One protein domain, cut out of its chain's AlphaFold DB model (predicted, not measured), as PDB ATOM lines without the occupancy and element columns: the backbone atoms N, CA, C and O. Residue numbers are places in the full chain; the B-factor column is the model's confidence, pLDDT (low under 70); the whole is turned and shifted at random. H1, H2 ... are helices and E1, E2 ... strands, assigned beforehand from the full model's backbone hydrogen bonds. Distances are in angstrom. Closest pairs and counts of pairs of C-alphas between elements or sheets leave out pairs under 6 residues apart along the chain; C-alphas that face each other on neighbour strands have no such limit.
ATOM      1  N   LYS A  34     163.330 163.072 162.374       87.88
ATOM      2  CA  LYS A  34     163.788 162.809 163.749       87.88
ATOM      3  C   LYS A  34     163.952 164.066 164.591       87.88
ATOM      4  O   LYS A  34     163.679 164.026 165.787       87.88
ATOM      5  N   THR A  35     164.379 165.181 163.999       91.06
ATOM      6  CA  THR A  35     164.664 166.403 164.758       91.06
ATOM      7  C   THR A  35     164.217 167.639 163.999       91.06
ATOM      8  O   THR A  35     164.753 167.969 162.940       91.06
ATOM      9  N   LEU A  36     163.263 168.368 164.583       93.19
ATOM     10  CA  LEU A  36     162.885 169.698 164.128       93.19
ATOM     11  C   LEU A  36     164.136 170.568 164.106       93.19
ATOM     12  O   LEU A  36     164.820 170.701 165.120       93.19
ATOM     13  N   THR A  37     164.437 171.140 162.945       94.88
ATOM     14  CA  THR A  37     165.614 171.981 162.753       94.88
ATOM     15  C   THR A  37     165.226 173.231 161.978       94.88
ATOM     16  O   THR A  37     164.624 173.128 160.912       94.88
ATOM     17  N   VAL A  38     165.613 174.400 162.482       95.81
ATOM     18  CA  VAL A  38     165.495 175.682 161.778       95.81
ATOM     19  C   VAL A  38     166.872 176.329 161.746       95.81
ATOM     20  O   VAL A  38     167.544 176.411 162.771       95.81
ATOM     21  N   GLN A  39     167.315 176.753 160.566       94.56
ATOM     22  CA  GLN A  39     168.626 177.368 160.368       94.56
ATOM     23  C   GLN A  39     168.452 178.704 159.657       94.56
ATOM     24  O   GLN A  39     167.705 178.795 158.687       94.56
ATOM     25  N   ASN A  40     169.140 179.733 160.142       94.56
ATOM     26  CA  ASN A  40     169.147 181.062 159.542       94.56
ATOM     27  C   ASN A  40     170.577 181.619 159.561       94.56
ATOM     28  O   ASN A  40     170.951 182.275 160.540       94.56
ATOM     29  N   PRO A  41     171.389 181.292 158.538       92.12
ATOM     30  CA  PRO A  41     172.694 181.907 158.345       92.12
ATOM     31  C   PRO A  41     172.532 183.366 157.898       92.12
ATOM     32  O   PRO A  41     171.729 183.672 157.017       92.12
ATOM     33  N   ARG A  42     173.310 184.259 158.503       88.31
ATOM     34  CA  ARG A  42     173.449 185.671 158.137       88.31
ATOM     35  C   ARG A  42     174.927 186.013 157.951       88.31
ATOM     36  O   ARG A  42     175.784 185.143 158.051       88.31
ATOM     37  N   GLU A  43     175.196 187.280 157.649       88.31
ATOM     38  CA  GLU A  43     176.549 187.802 157.432       88.31
ATOM     39  C   GLU A  43     177.459 187.577 158.649       88.31
ATOM     40  O   GLU A  43     178.541 187.017 158.500       88.31
ATOM     41  N   ASP A  44     176.976 187.921 159.848       88.56
ATOM     42  CA  ASP A  44     177.787 187.898 161.074       88.56
ATOM     43  C   ASP A  44     177.465 186.740 162.027       88.56
ATOM     44  O   ASP A  44     178.216 186.482 162.967       88.56
ATOM     45  N   ASP A  45     176.334 186.057 161.839       91.75
ATOM     46  CA  ASP A  45     175.888 184.999 162.743       91.75
ATOM     47  C   ASP A  45     175.183 183.846 162.016       91.75
ATOM     48  O   ASP A  45     174.693 183.967 160.894       91.75
ATOM     49  N   MET A  46     175.109 182.693 162.676       94.62
ATOM     50  CA  MET A  46     174.287 181.573 162.227       94.62
ATOM     51  C   MET A  46     173.446 181.062 163.387       94.62
ATOM     52  O   MET A  46     173.961 180.531 164.369       94.62
ATOM     53  N   TRP A  47     172.129 181.191 163.255       96.56
ATOM     54  CA  TRP A  47     171.185 180.705 164.255       96.56
ATOM     55  C   TRP A  47     170.680 179.329 163.854       96.56
ATOM     56  O   TRP A  47     170.164 179.150 162.752       96.56
ATOM     57  N   VAL A  48     170.814 178.366 164.760       96.56
ATOM     58  CA  VAL A  48     170.415 176.975 164.561       96.56
ATOM     59  C   VAL A  48     169.562 176.536 165.740       96.56
ATOM     60  O   VAL A  48     170.063 176.337 166.842       96.56
ATOM     61  N   LEU A  49     168.269 176.363 165.503       97.31
ATOM     62  CA  LEU A  49     167.337 175.778 166.457       97.31
ATOM     63  C   LEU A  49     167.188 174.288 166.151       97.31
ATOM     64  O   LEU A  49     166.841 173.933 165.026       97.31
ATOM     65  N   ARG A  50     167.444 173.424 167.133       96.25
ATOM     66  CA  ARG A  50     167.205 171.975 167.062       96.25
ATOM     67  C   ARG A  50     166.313 171.567 168.220       96.25
ATOM     68  O   ARG A  50     166.733 171.672 169.369       96.25
ATOM     69  N   ALA A  51     165.101 171.105 167.923       95.69
ATOM     70  CA  ALA A  51     164.059 170.902 168.923       95.69
ATOM     71  C   ALA A  51     163.904 172.168 169.795       95.69
ATOM     72  O   ALA A  51     163.499 173.210 169.280       95.69
ATOM     73  N   ARG A  52     164.277 172.106 171.079       97.31
ATOM     74  CA  ARG A  52     164.270 173.248 172.010       97.31
ATOM     75  C   ARG A  52     165.633 173.911 172.204       97.31
ATOM     76  O   ARG A  52     165.717 174.914 172.899       97.31
ATOM     77  N   THR A  53     166.698 173.396 171.610       97.31
ATOM     78  CA  THR A  53     168.051 173.924 171.804       97.31
ATOM     79  C   THR A  53     168.386 174.918 170.702       97.31
ATOM     80  O   THR A  53     168.484 174.552 169.530       97.31
ATOM     81  N   LEU A  54     168.583 176.180 171.075       97.62
ATOM     82  CA  LEU A  54     169.088 177.214 170.186       97.62
ATOM     83  C   LEU A  54     170.603 177.329 170.345       97.62
ATOM     84  O   LEU A  54     171.100 177.678 171.416       97.62
ATOM     85  N   THR A  55     171.311 177.116 169.245       96.81
ATOM     86  CA  THR A  55     172.729 177.433 169.106       96.81
ATOM     87  C   THR A  55     172.875 178.646 168.203       96.81
ATOM     88  O   THR A  55     172.391 178.643 167.071       96.81
ATOM     89  N   VAL A  56     173.558 179.675 168.687       96.00
ATOM     90  CA  VAL A  56     173.948 180.833 167.880       96.00
ATOM     91  C   VAL A  56     175.446 180.770 167.690       96.00
ATOM     92  O   VAL A  56     176.172 180.864 168.674       96.00
ATOM     93  N   TYR A  57     175.897 180.600 166.456       95.00
ATOM     94  CA  TYR A  57     177.304 180.723 166.096       95.00
ATOM     95  C   TYR A  57     177.587 182.188 165.777       95.00
ATOM     96  O   TYR A  57     176.905 182.770 164.934       95.00
ATOM     97  N   ASP A  58     178.550 182.774 166.474       92.75
ATOM     98  CA  ASP A  58     178.936 184.180 166.348       92.75
ATOM     99  C   ASP A  58     180.445 184.276 166.618       92.75
ATOM    100  O   ASP A  58     180.890 183.868 167.699       92.75
ATOM    101  N   PRO A  59     181.243 184.796 165.668       90.00
ATOM    102  CA  PRO A  59     182.695 184.832 165.779       90.00
ATOM    103  C   PRO A  59     183.207 185.703 166.935       90.00
ATOM    104  O   PRO A  59     184.375 185.606 167.299       90.00
ATOM    105  N   ARG A  60     182.352 186.552 167.517       90.69
ATOM    106  CA  ARG A  60     182.697 187.447 168.629       90.69
ATOM    107  C   ARG A  60     182.568 186.778 170.000       90.69
ATOM    108  O   ARG A  60     182.960 187.378 170.997       90.69
ATOM    109  N   GLN A  61     181.990 185.578 170.071       90.12
ATOM    110  CA  GLN A  61     181.813 184.842 171.325       90.12
ATOM    111  C   GLN A  61     183.078 184.047 171.691       90.12
ATOM    112  O   GLN A  61     183.747 183.557 170.781       90.12
ATOM    113  N   PRO A  62     183.382 183.842 172.990       87.31
ATOM    114  CA  PRO A  62     184.597 183.145 173.437       87.31
ATOM    115  C   PRO A  62     184.811 181.757 172.813       87.31
ATOM    116  O   PRO A  62     185.938 181.415 172.471       87.31
ATOM    117  N   ASP A  63     183.725 181.007 172.590       89.62
ATOM    118  CA  ASP A  63     183.741 179.674 171.962       89.62
ATOM    119  C   ASP A  63     183.143 179.675 170.546       89.62
ATOM    120  O   ASP A  63     182.677 178.645 170.044       89.62
ATOM    121  N   PHE A  64     183.067 180.852 169.918       91.56
ATOM    122  CA  PHE A  64     182.412 181.087 168.627       91.56
ATOM    123  C   PHE A  64     180.920 180.713 168.589       91.56
ATOM    124  O   PHE A  64     180.312 180.646 167.516       91.56
ATOM    125  N   LYS A  65     180.308 180.441 169.750       95.38
ATOM    126  CA  LYS A  65     178.884 180.133 169.874       95.38
ATOM    127  C   LYS A  65     178.324 180.407 171.266       95.38
ATOM    128  O   LYS A  65     179.047 180.435 172.254       95.38
ATOM    129  N   THR A  66     177.002 180.490 171.338       95.81
ATOM    130  CA  THR A  66     176.215 180.353 172.569       95.81
ATOM    131  C   THR A  66     175.177 179.256 172.381       95.81
ATOM    132  O   THR A  66     174.724 179.009 171.261       95.81
ATOM    133  N   VAL A  67     174.811 178.581 173.469       96.12
ATOM    134  CA  VAL A  67     173.795 177.523 173.472       96.12
ATOM    135  C   VAL A  67     172.823 177.796 174.609       96.12
ATOM    136  O   VAL A  67     173.250 178.054 175.732       96.12
ATOM    137  N   ARG A  68     171.523 177.739 174.326       96.75
ATOM    138  CA  ARG A  68     170.474 177.837 175.346       96.75
ATOM    139  C   ARG A  68     169.262 176.995 174.981       96.75
ATOM    140  O   ARG A  68     168.988 176.775 173.801       96.75
ATOM    141  N   VAL A  69     168.517 176.570 175.993       97.62
ATOM    142  CA  VAL A  69     167.218 175.919 175.809       97.62
ATOM    143  C   VAL A  69     166.133 176.995 175.700       97.62
ATOM    144  O   VAL A  69     166.223 178.070 176.291       97.62
ATOM    145  N   VAL A  70     165.141 176.748 174.855       97.62
ATOM    146  CA  VAL A  70     163.918 177.538 174.761       97.62
ATOM    147  C   VAL A  70     162.929 176.959 175.768       97.62
ATOM    148  O   VAL A  70     162.558 175.782 175.690       97.62
ATOM    149  N   GLU A  71     162.564 177.779 176.747       94.94
ATOM    150  CA  GLU A  71     161.864 177.334 177.953       94.94
ATOM    151  C   GLU A  71     160.407 176.957 177.689       94.94
ATOM    152  O   GLU A  71     159.950 175.912 178.146       94.94
ATOM    153  N   ASP A  72     159.705 177.754 176.889       96.56
ATOM    154  CA  ASP A  72     158.265 177.627 176.695       96.56
ATOM    155  C   ASP A  72     157.826 177.890 175.244       96.56
ATOM    156  O   ASP A  72     158.611 178.281 174.367       96.56
ATOM    157  N   ALA A  73     156.540 177.631 174.998       96.38
ATOM    158  CA  ALA A  73     155.911 177.780 173.693       96.38
ATOM    159  C   ALA A  73     155.896 179.238 173.203       96.38
ATOM    160  O   ALA A  73     156.032 179.469 172.003       96.38
ATOM    161  N   ASP A  74     155.786 180.218 174.102       97.31
ATOM    162  CA  ASP A  74     155.701 181.639 173.747       97.31
ATOM    163  C   ASP A  74     157.061 182.177 173.284       97.31
ATOM    164  O   ASP A  74     157.169 182.860 172.257       97.31
ATOM    165  N   ALA A  75     158.134 181.807 173.986       97.19
ATOM    166  CA  ALA A  75     159.505 182.087 173.583       97.19
ATOM    167  C   ALA A  75     159.839 181.403 172.251       97.19
ATOM    168  O   ALA A  75     160.506 181.995 171.394       97.19
ATOM    169  N   PHE A  76     159.348 180.178 172.045       97.81
ATOM    170  CA  PHE A  76     159.486 179.452 170.785       97.81
ATOM    171  C   PHE A  76     158.746 180.155 169.636       97.81
ATOM    172  O   PHE A  76     159.348 180.420 168.594       97.81
ATOM    173  N   ALA A  77     157.487 180.551 169.844       97.62
ATOM    174  CA  ALA A  77     156.681 181.297 168.878       97.62
ATOM    175  C   ALA A  77     157.352 182.617 168.476       97.62
ATOM    176  O   ALA A  77     157.504 182.920 167.288       97.62
ATOM    177  N   THR A  78     157.810 183.375 169.476       97.31
ATOM    178  CA  THR A  78     158.519 184.648 169.301       97.31
ATOM    179  C   THR A  78     159.784 184.463 168.471       97.31
ATOM    180  O   THR A  78     160.071 185.253 167.572       97.31
ATOM    181  N   LEU A  79     160.536 183.391 168.728       97.12
ATOM    182  CA  LEU A  79     161.754 183.085 167.993       97.12
ATOM    183  C   LEU A  79     161.463 182.731 166.525       97.12
ATOM    184  O   LEU A  79     162.127 183.265 165.631       97.12
ATOM    185  N   LEU A  80     160.471 181.867 166.271       97.50
ATOM    186  CA  LEU A  80     160.096 181.438 164.919       97.50
ATOM    187  C   LEU A  80     159.570 182.599 164.065       97.50
ATOM    188  O   LEU A  80     160.013 182.785 162.932       97.50
ATOM    189  N   ARG A  81     158.662 183.404 164.619       97.38
ATOM    190  CA  ARG A  81     158.039 184.524 163.900       97.38
ATOM    191  C   ARG A  81     158.965 185.729 163.792       97.38
ATOM    192  O   ARG A  81     159.029 186.355 162.744       97.38
ATOM    193  N   GLY A  82     159.711 186.036 164.852       95.38
ATOM    194  CA  GLY A  82     160.610 187.185 164.896       95.38
ATOM    195  C   GLY A  82     161.940 186.916 164.200       95.38
ATOM    196  O   GLY A  82     162.221 187.440 163.125       95.38
ATOM    197  N   ARG A  83     162.800 186.094 164.811       93.75
ATOM    198  CA  ARG A  83     164.186 185.933 164.337       93.75
ATOM    199  C   ARG A  83     164.303 185.053 163.094       93.75
ATOM    200  O   ARG A  83     165.188 185.298 162.263       93.75
ATOM    201  N   PHE A  84     163.463 184.027 162.981       94.94
ATOM    202  CA  PHE A  84     163.420 183.138 161.816       94.94
ATOM    203  C   PHE A  84     162.457 183.613 160.721       94.94
ATOM    204  O   PHE A  84     162.516 183.079 159.617       94.94
ATOM    205  N   ASN A  85     161.656 184.650 160.986       94.88
ATOM    206  CA  ASN A  85     160.753 185.278 160.021       94.88
ATOM    207  C   ASN A  85     159.797 184.279 159.335       94.88
ATOM    208  O   ASN A  85     159.501 184.397 158.144       94.88
ATOM    209  N   LEU A  86     159.343 183.268 160.083       96.06
ATOM    210  CA  LEU A  86     158.373 182.288 159.609       96.06
ATOM    211  C   LEU A  86     156.954 182.808 159.843       96.06
ATOM    212  O   LEU A  86     156.606 183.227 160.947       96.06
ATOM    213  N   THR A  87     156.122 182.747 158.807       96.31
ATOM    214  CA  THR A  87     154.693 183.062 158.914       96.31
ATOM    215  C   THR A  87     153.956 181.786 159.298       96.31
ATOM    216  O   THR A  87     153.644 180.981 158.428       96.31
ATOM    217  N   LEU A  88     153.758 181.583 160.601       95.44
ATOM    218  CA  LEU A  88     153.102 180.401 161.168       95.44
ATOM    219  C   LEU A  88     151.902 180.830 162.004       95.44
ATOM    220  O   LEU A  88     152.036 181.729 162.844       95.44
ATOM    221  N   ALA A  89     150.767 180.168 161.817       97.06
ATOM    222  CA  ALA A  89     149.586 180.307 162.659       97.06
ATOM    223  C   ALA A  89     149.817 179.698 164.057       97.06
ATOM    224  O   ALA A  89     150.815 179.018 164.306       97.06
ATOM    225  N   ASP A  90     148.950 180.018 165.019       96.19
ATOM    226  CA  ASP A  90     149.135 179.594 166.416       96.19
ATOM    227  C   ASP A  90     149.022 178.073 166.590       96.19
ATOM    228  O   ASP A  90     149.773 177.483 167.367       96.19
ATOM    229  N   ASP A  91     148.147 177.422 165.828       97.31
ATOM    230  CA  ASP A  91     147.992 175.968 165.804       97.31
ATOM    231  C   ASP A  91     149.224 175.264 165.213       97.31
ATOM    232  O   ASP A  91     149.683 174.257 165.759       97.31
ATOM    233  N   GLU A  92     149.821 175.828 164.160       96.38
ATOM    234  CA  GLU A  92     151.077 175.331 163.589       96.38
ATOM    235  C   GLU A  92     152.226 175.429 164.600       96.38
ATOM    236  O   GLU A  92     152.987 174.475 164.784       96.38
ATOM    237  N   VAL A  93     152.339 176.560 165.304       97.00
ATOM    238  CA  VAL A  93     153.353 176.743 166.350       97.00
ATOM    239  C   VAL A  93     153.131 175.773 167.510       97.00
ATOM    240  O   VAL A  93     154.097 175.167 167.975       97.00
ATOM    241  N   ALA A  94     151.886 175.573 167.948       97.19
ATOM    242  CA  ALA A  94     151.561 174.623 169.008       97.19
ATOM    243  C   ALA A  94     151.950 173.183 168.626       97.19
ATOM    244  O   ALA A  94     152.561 172.469 169.427       97.19
ATOM    245  N   ALA A  95     151.674 172.770 167.384       96.56
ATOM    246  CA  ALA A  95     152.074 171.462 166.873       96.56
ATOM    247  C   ALA A  95     153.606 171.304 166.815       96.56
ATOM    248  O   ALA A  95     154.149 170.266 167.213       96.56
ATOM    249  N   LEU A  96     154.324 172.339 166.364       96.44
ATOM    250  CA  LEU A  96     155.789 172.345 166.329       96.44
ATOM    251  C   LEU A  96     156.398 172.320 167.733       96.44
ATOM    252  O   LEU A  96     157.383 171.613 167.947       96.44
ATOM    253  N   TRP A  97     155.809 173.040 168.689       97.50
ATOM    254  CA  TRP A  97     156.244 173.031 170.081       97.50
ATOM    255  C   TRP A  97     156.093 171.646 170.710       97.50
ATOM    256  O   TRP A  97     157.053 171.134 171.285       97.50
ATOM    257  N   ALA A  98     154.935 170.999 170.541       96.75
ATOM    258  CA  ALA A  98     154.711 169.643 171.045       96.75
ATOM    259  C   ALA A  98     155.762 168.658 170.496       96.75
ATOM    260  O   ALA A  98     156.335 167.863 171.244       96.75
ATOM    261  N   LYS A  99     156.084 168.768 169.201       95.06
ATOM    262  CA  LYS A  99     157.140 167.970 168.565       95.06
ATOM    263  C   LYS A  99     158.528 168.298 169.125       95.06
ATOM    264  O   LYS A  99     159.292 167.385 169.424       95.06
ATOM    265  N   ALA A 100     158.856 169.579 169.281       95.81
ATOM    266  CA  ALA A 100     160.136 170.027 169.817       95.81
ATOM    267  C   ALA A 100     160.351 169.563 171.266       95.81
ATOM    268  O   ALA A 100     161.451 169.131 171.605       95.81
ATOM    269  N   ALA A 101     159.318 169.614 172.110       96.31
ATOM    270  CA  ALA A 101     159.379 169.136 173.488       96.31
ATOM    271  C   ALA A 101     159.664 167.630 173.550       96.31
ATOM    272  O   ALA A 101     160.662 167.232 174.149       96.31
ATOM    273  N   ALA A 102     158.881 166.817 172.833       95.19
ATOM    274  CA  ALA A 102     159.074 165.367 172.794       95.19
ATOM    275  C   ALA A 102     160.468 164.973 172.270       95.19
ATOM    276  O   ALA A 102     161.140 164.115 172.838       95.19
ATOM    277  N   GLN A 103     160.944 165.633 171.209       94.12
ATOM    278  CA  GLN A 103     162.278 165.382 170.655       94.12
ATOM    279  C   GLN A 103     163.402 165.791 171.613       94.12
ATOM    280  O   GLN A 103     164.435 165.125 171.670       94.12
ATOM    281  N   HIS A 104     163.221 166.883 172.359       93.31
ATOM    282  CA  HIS A 104     164.192 167.322 173.358       93.31
ATOM    283  C   HIS A 104     164.278 166.332 174.525       93.31
ATOM    284  O   HIS A 104     165.376 165.934 174.900       93.31
ATOM    285  N   GLU A 105     163.137 165.874 175.042       93.81
ATOM    286  CA  GLU A 105     163.076 164.850 176.092       93.81
ATOM    287  C   GLU A 105     163.716 163.534 175.645       93.81
ATOM    288  O   GLU A 105     164.517 162.950 176.375       93.81
ATOM    289  N   GLN A 106     163.425 163.097 174.416       91.94
ATOM    290  CA  GLN A 106     164.033 161.898 173.848       91.94
ATOM    291  C   GLN A 106     165.559 162.025 173.774       91.94
ATOM    292  O   GLN A 106     166.268 161.097 174.159       91.94
ATOM    293  N   LYS A 107     166.068 163.189 173.351       90.06
ATOM    294  CA  LYS A 107     167.508 163.448 173.289       90.06
ATOM    295  C   LYS A 107     168.162 163.435 174.674       90.06
ATOM    296  O   LYS A 107     169.191 162.791 174.838       90.06
ATOM    297  N   LEU A 108     167.547 164.069 175.673       91.81
ATOM    298  CA  LEU A 108     168.041 164.029 177.056       91.81
ATOM    299  C   LEU A 108     168.108 162.593 177.596       91.81
ATOM    300  O   LEU A 108     169.076 162.225 178.256       91.81
ATOM    301  N   ALA A 109     167.108 161.763 177.286       91.62
ATOM    302  CA  ALA A 109     167.099 160.360 177.689       91.62
ATOM    303  C   ALA A 109     168.185 159.528 176.982       91.62
ATOM    304  O   ALA A 109     168.737 158.606 177.582       91.62
ATOM    305  N   GLU A 110     168.482 159.818 175.714       89.56
ATOM    306  CA  GLU A 110     169.584 159.191 174.975       89.56
ATOM    307  C   GLU A 110     170.949 159.590 175.544       89.56
ATOM    308  O   GLU A 110     171.793 158.720 175.755       89.56
ATOM    309  N   ASP A 111     171.143 160.875 175.841       89.06
ATOM    310  CA  ASP A 111     172.396 161.395 176.393       89.06
ATOM    311  C   ASP A 111     172.654 160.835 177.801       89.06
ATOM    312  O   ASP A 111     173.732 160.308 178.059       89.06
ATOM    313  N   ALA A 112     171.634 160.794 178.667       89.56
ATOM    314  CA  ALA A 112     171.749 160.184 179.995       89.56
ATOM    315  C   ALA A 112     172.108 158.686 179.938       89.56
ATOM    316  O   ALA A 112     172.856 158.183 180.777       89.56
ATOM    317  N   LYS A 113     171.591 157.951 178.942       87.94
ATOM    318  CA  LYS A 113     171.961 156.543 178.719       87.94
ATOM    319  C   LYS A 113     173.407 156.401 178.251       87.94
ATOM    320  O   LYS A 113     174.073 155.459 178.674       87.94
ATOM    321  N   ALA A 114     173.872 157.293 177.379       86.69
ATOM    322  CA  ALA A 114     175.247 157.289 176.894       86.69
ATOM    323  C   ALA A 114     176.238 157.594 178.027       86.69
ATOM    324  O   ALA A 114     177.190 156.843 178.211       86.69
ATOM    325  N   GLU A 115     175.957 158.608 178.849       83.44
ATOM    326  CA  GLU A 115     176.775 158.956 180.020       83.44
ATOM    327  C   GLU A 115     176.833 157.817 181.046       83.44
ATOM    328  O   GLU A 115     177.900 157.497 181.567       83.44
ATOM    329  N   ALA A 116     175.704 157.151 181.309       80.56
ATOM    330  CA  ALA A 116     175.665 155.993 182.200       80.56
ATOM    331  C   ALA A 116     176.480 154.801 181.666       80.56
ATOM    332  O   ALA A 116     177.009 154.020 182.455       80.56
ATOM    333  N   LEU A 117     176.577 154.653 180.341       76.31
ATOM    334  CA  LEU A 117     177.378 153.613 179.704       76.31
ATOM    335  C   LEU A 117     178.873 153.958 179.732       76.31
ATOM    336  O   LEU A 117     179.672 153.075 180.007       76.31
ATOM    337  N   GLU A 118     179.251 155.216 179.494       71.31
ATOM    338  CA  GLU A 118     180.649 155.673 179.555       71.31
ATOM    339  C   GLU A 118     181.201 155.701 180.986       71.31
ATOM    340  O   GLU A 118     182.353 155.343 181.199       71.31
ATOM    341  N   GLY A 119     180.386 156.056 181.984       66.25
ATOM    342  CA  GLY A 119     180.781 156.027 183.397       66.25
ATOM    343  C   GLY A 119     180.882 154.622 184.008       66.25
ATOM    344  O   GLY A 119     181.350 154.483 185.138       66.25
ATOM    345  N   ALA A 120     180.430 153.589 183.292       56.88
ATOM    346  CA  ALA A 120     180.516 152.188 183.702       56.88
ATOM    347  C   ALA A 120     181.745 151.449 183.125       56.88
ATOM    348  O   ALA A 120     181.898 150.254 183.395       56.88
TER     349      ALA A 120
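AT A GLANCE: This is residues 34 to 120 of the 121 residues of the protein "Acetyltransferase" of Glycomyces artemisiae (UniProt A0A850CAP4). A small four-stranded sheet has H1 over one face; the long helix H2 grazes it and sticks out with residues 108 to 118. The 87 printed residues include a meander, E1 E2 E3 E4, each strand the antiparallel neighbour of the one before, then H1 and H2, a mixed class. The whole is only just loose, close to compact, with radius of gyration of the C-alphas 14.6 A and spans 47 by 36 by 20 A.

IN THESE COORDINATES: E1 is residues 37 to 41, with C-alpha 37 at (165.614, 171.981, 162.753), E2 46 to 50, E3 53 to 57, E4 65 to 69. H1 is 73 to 83; H2, 90 to 118, is 41.7 A long, with C-alpha 118 at (180.649, 155.673, 179.555).

HOW THE PARTS SIT: N 38 and O 49, 2.9 A apart, are within hydrogen-bond range, as is every O i to N i+4 pair in H1 and H2. H1 is on the sheet. H2 touches H1 with residues 93 to 97 alone, the closest C-alphas, of Ala 73 and Trp 97, 6.0 A apart.

THE WHOLE: The printed part has no cut; residues 119 to 120 have pLDDT under 70.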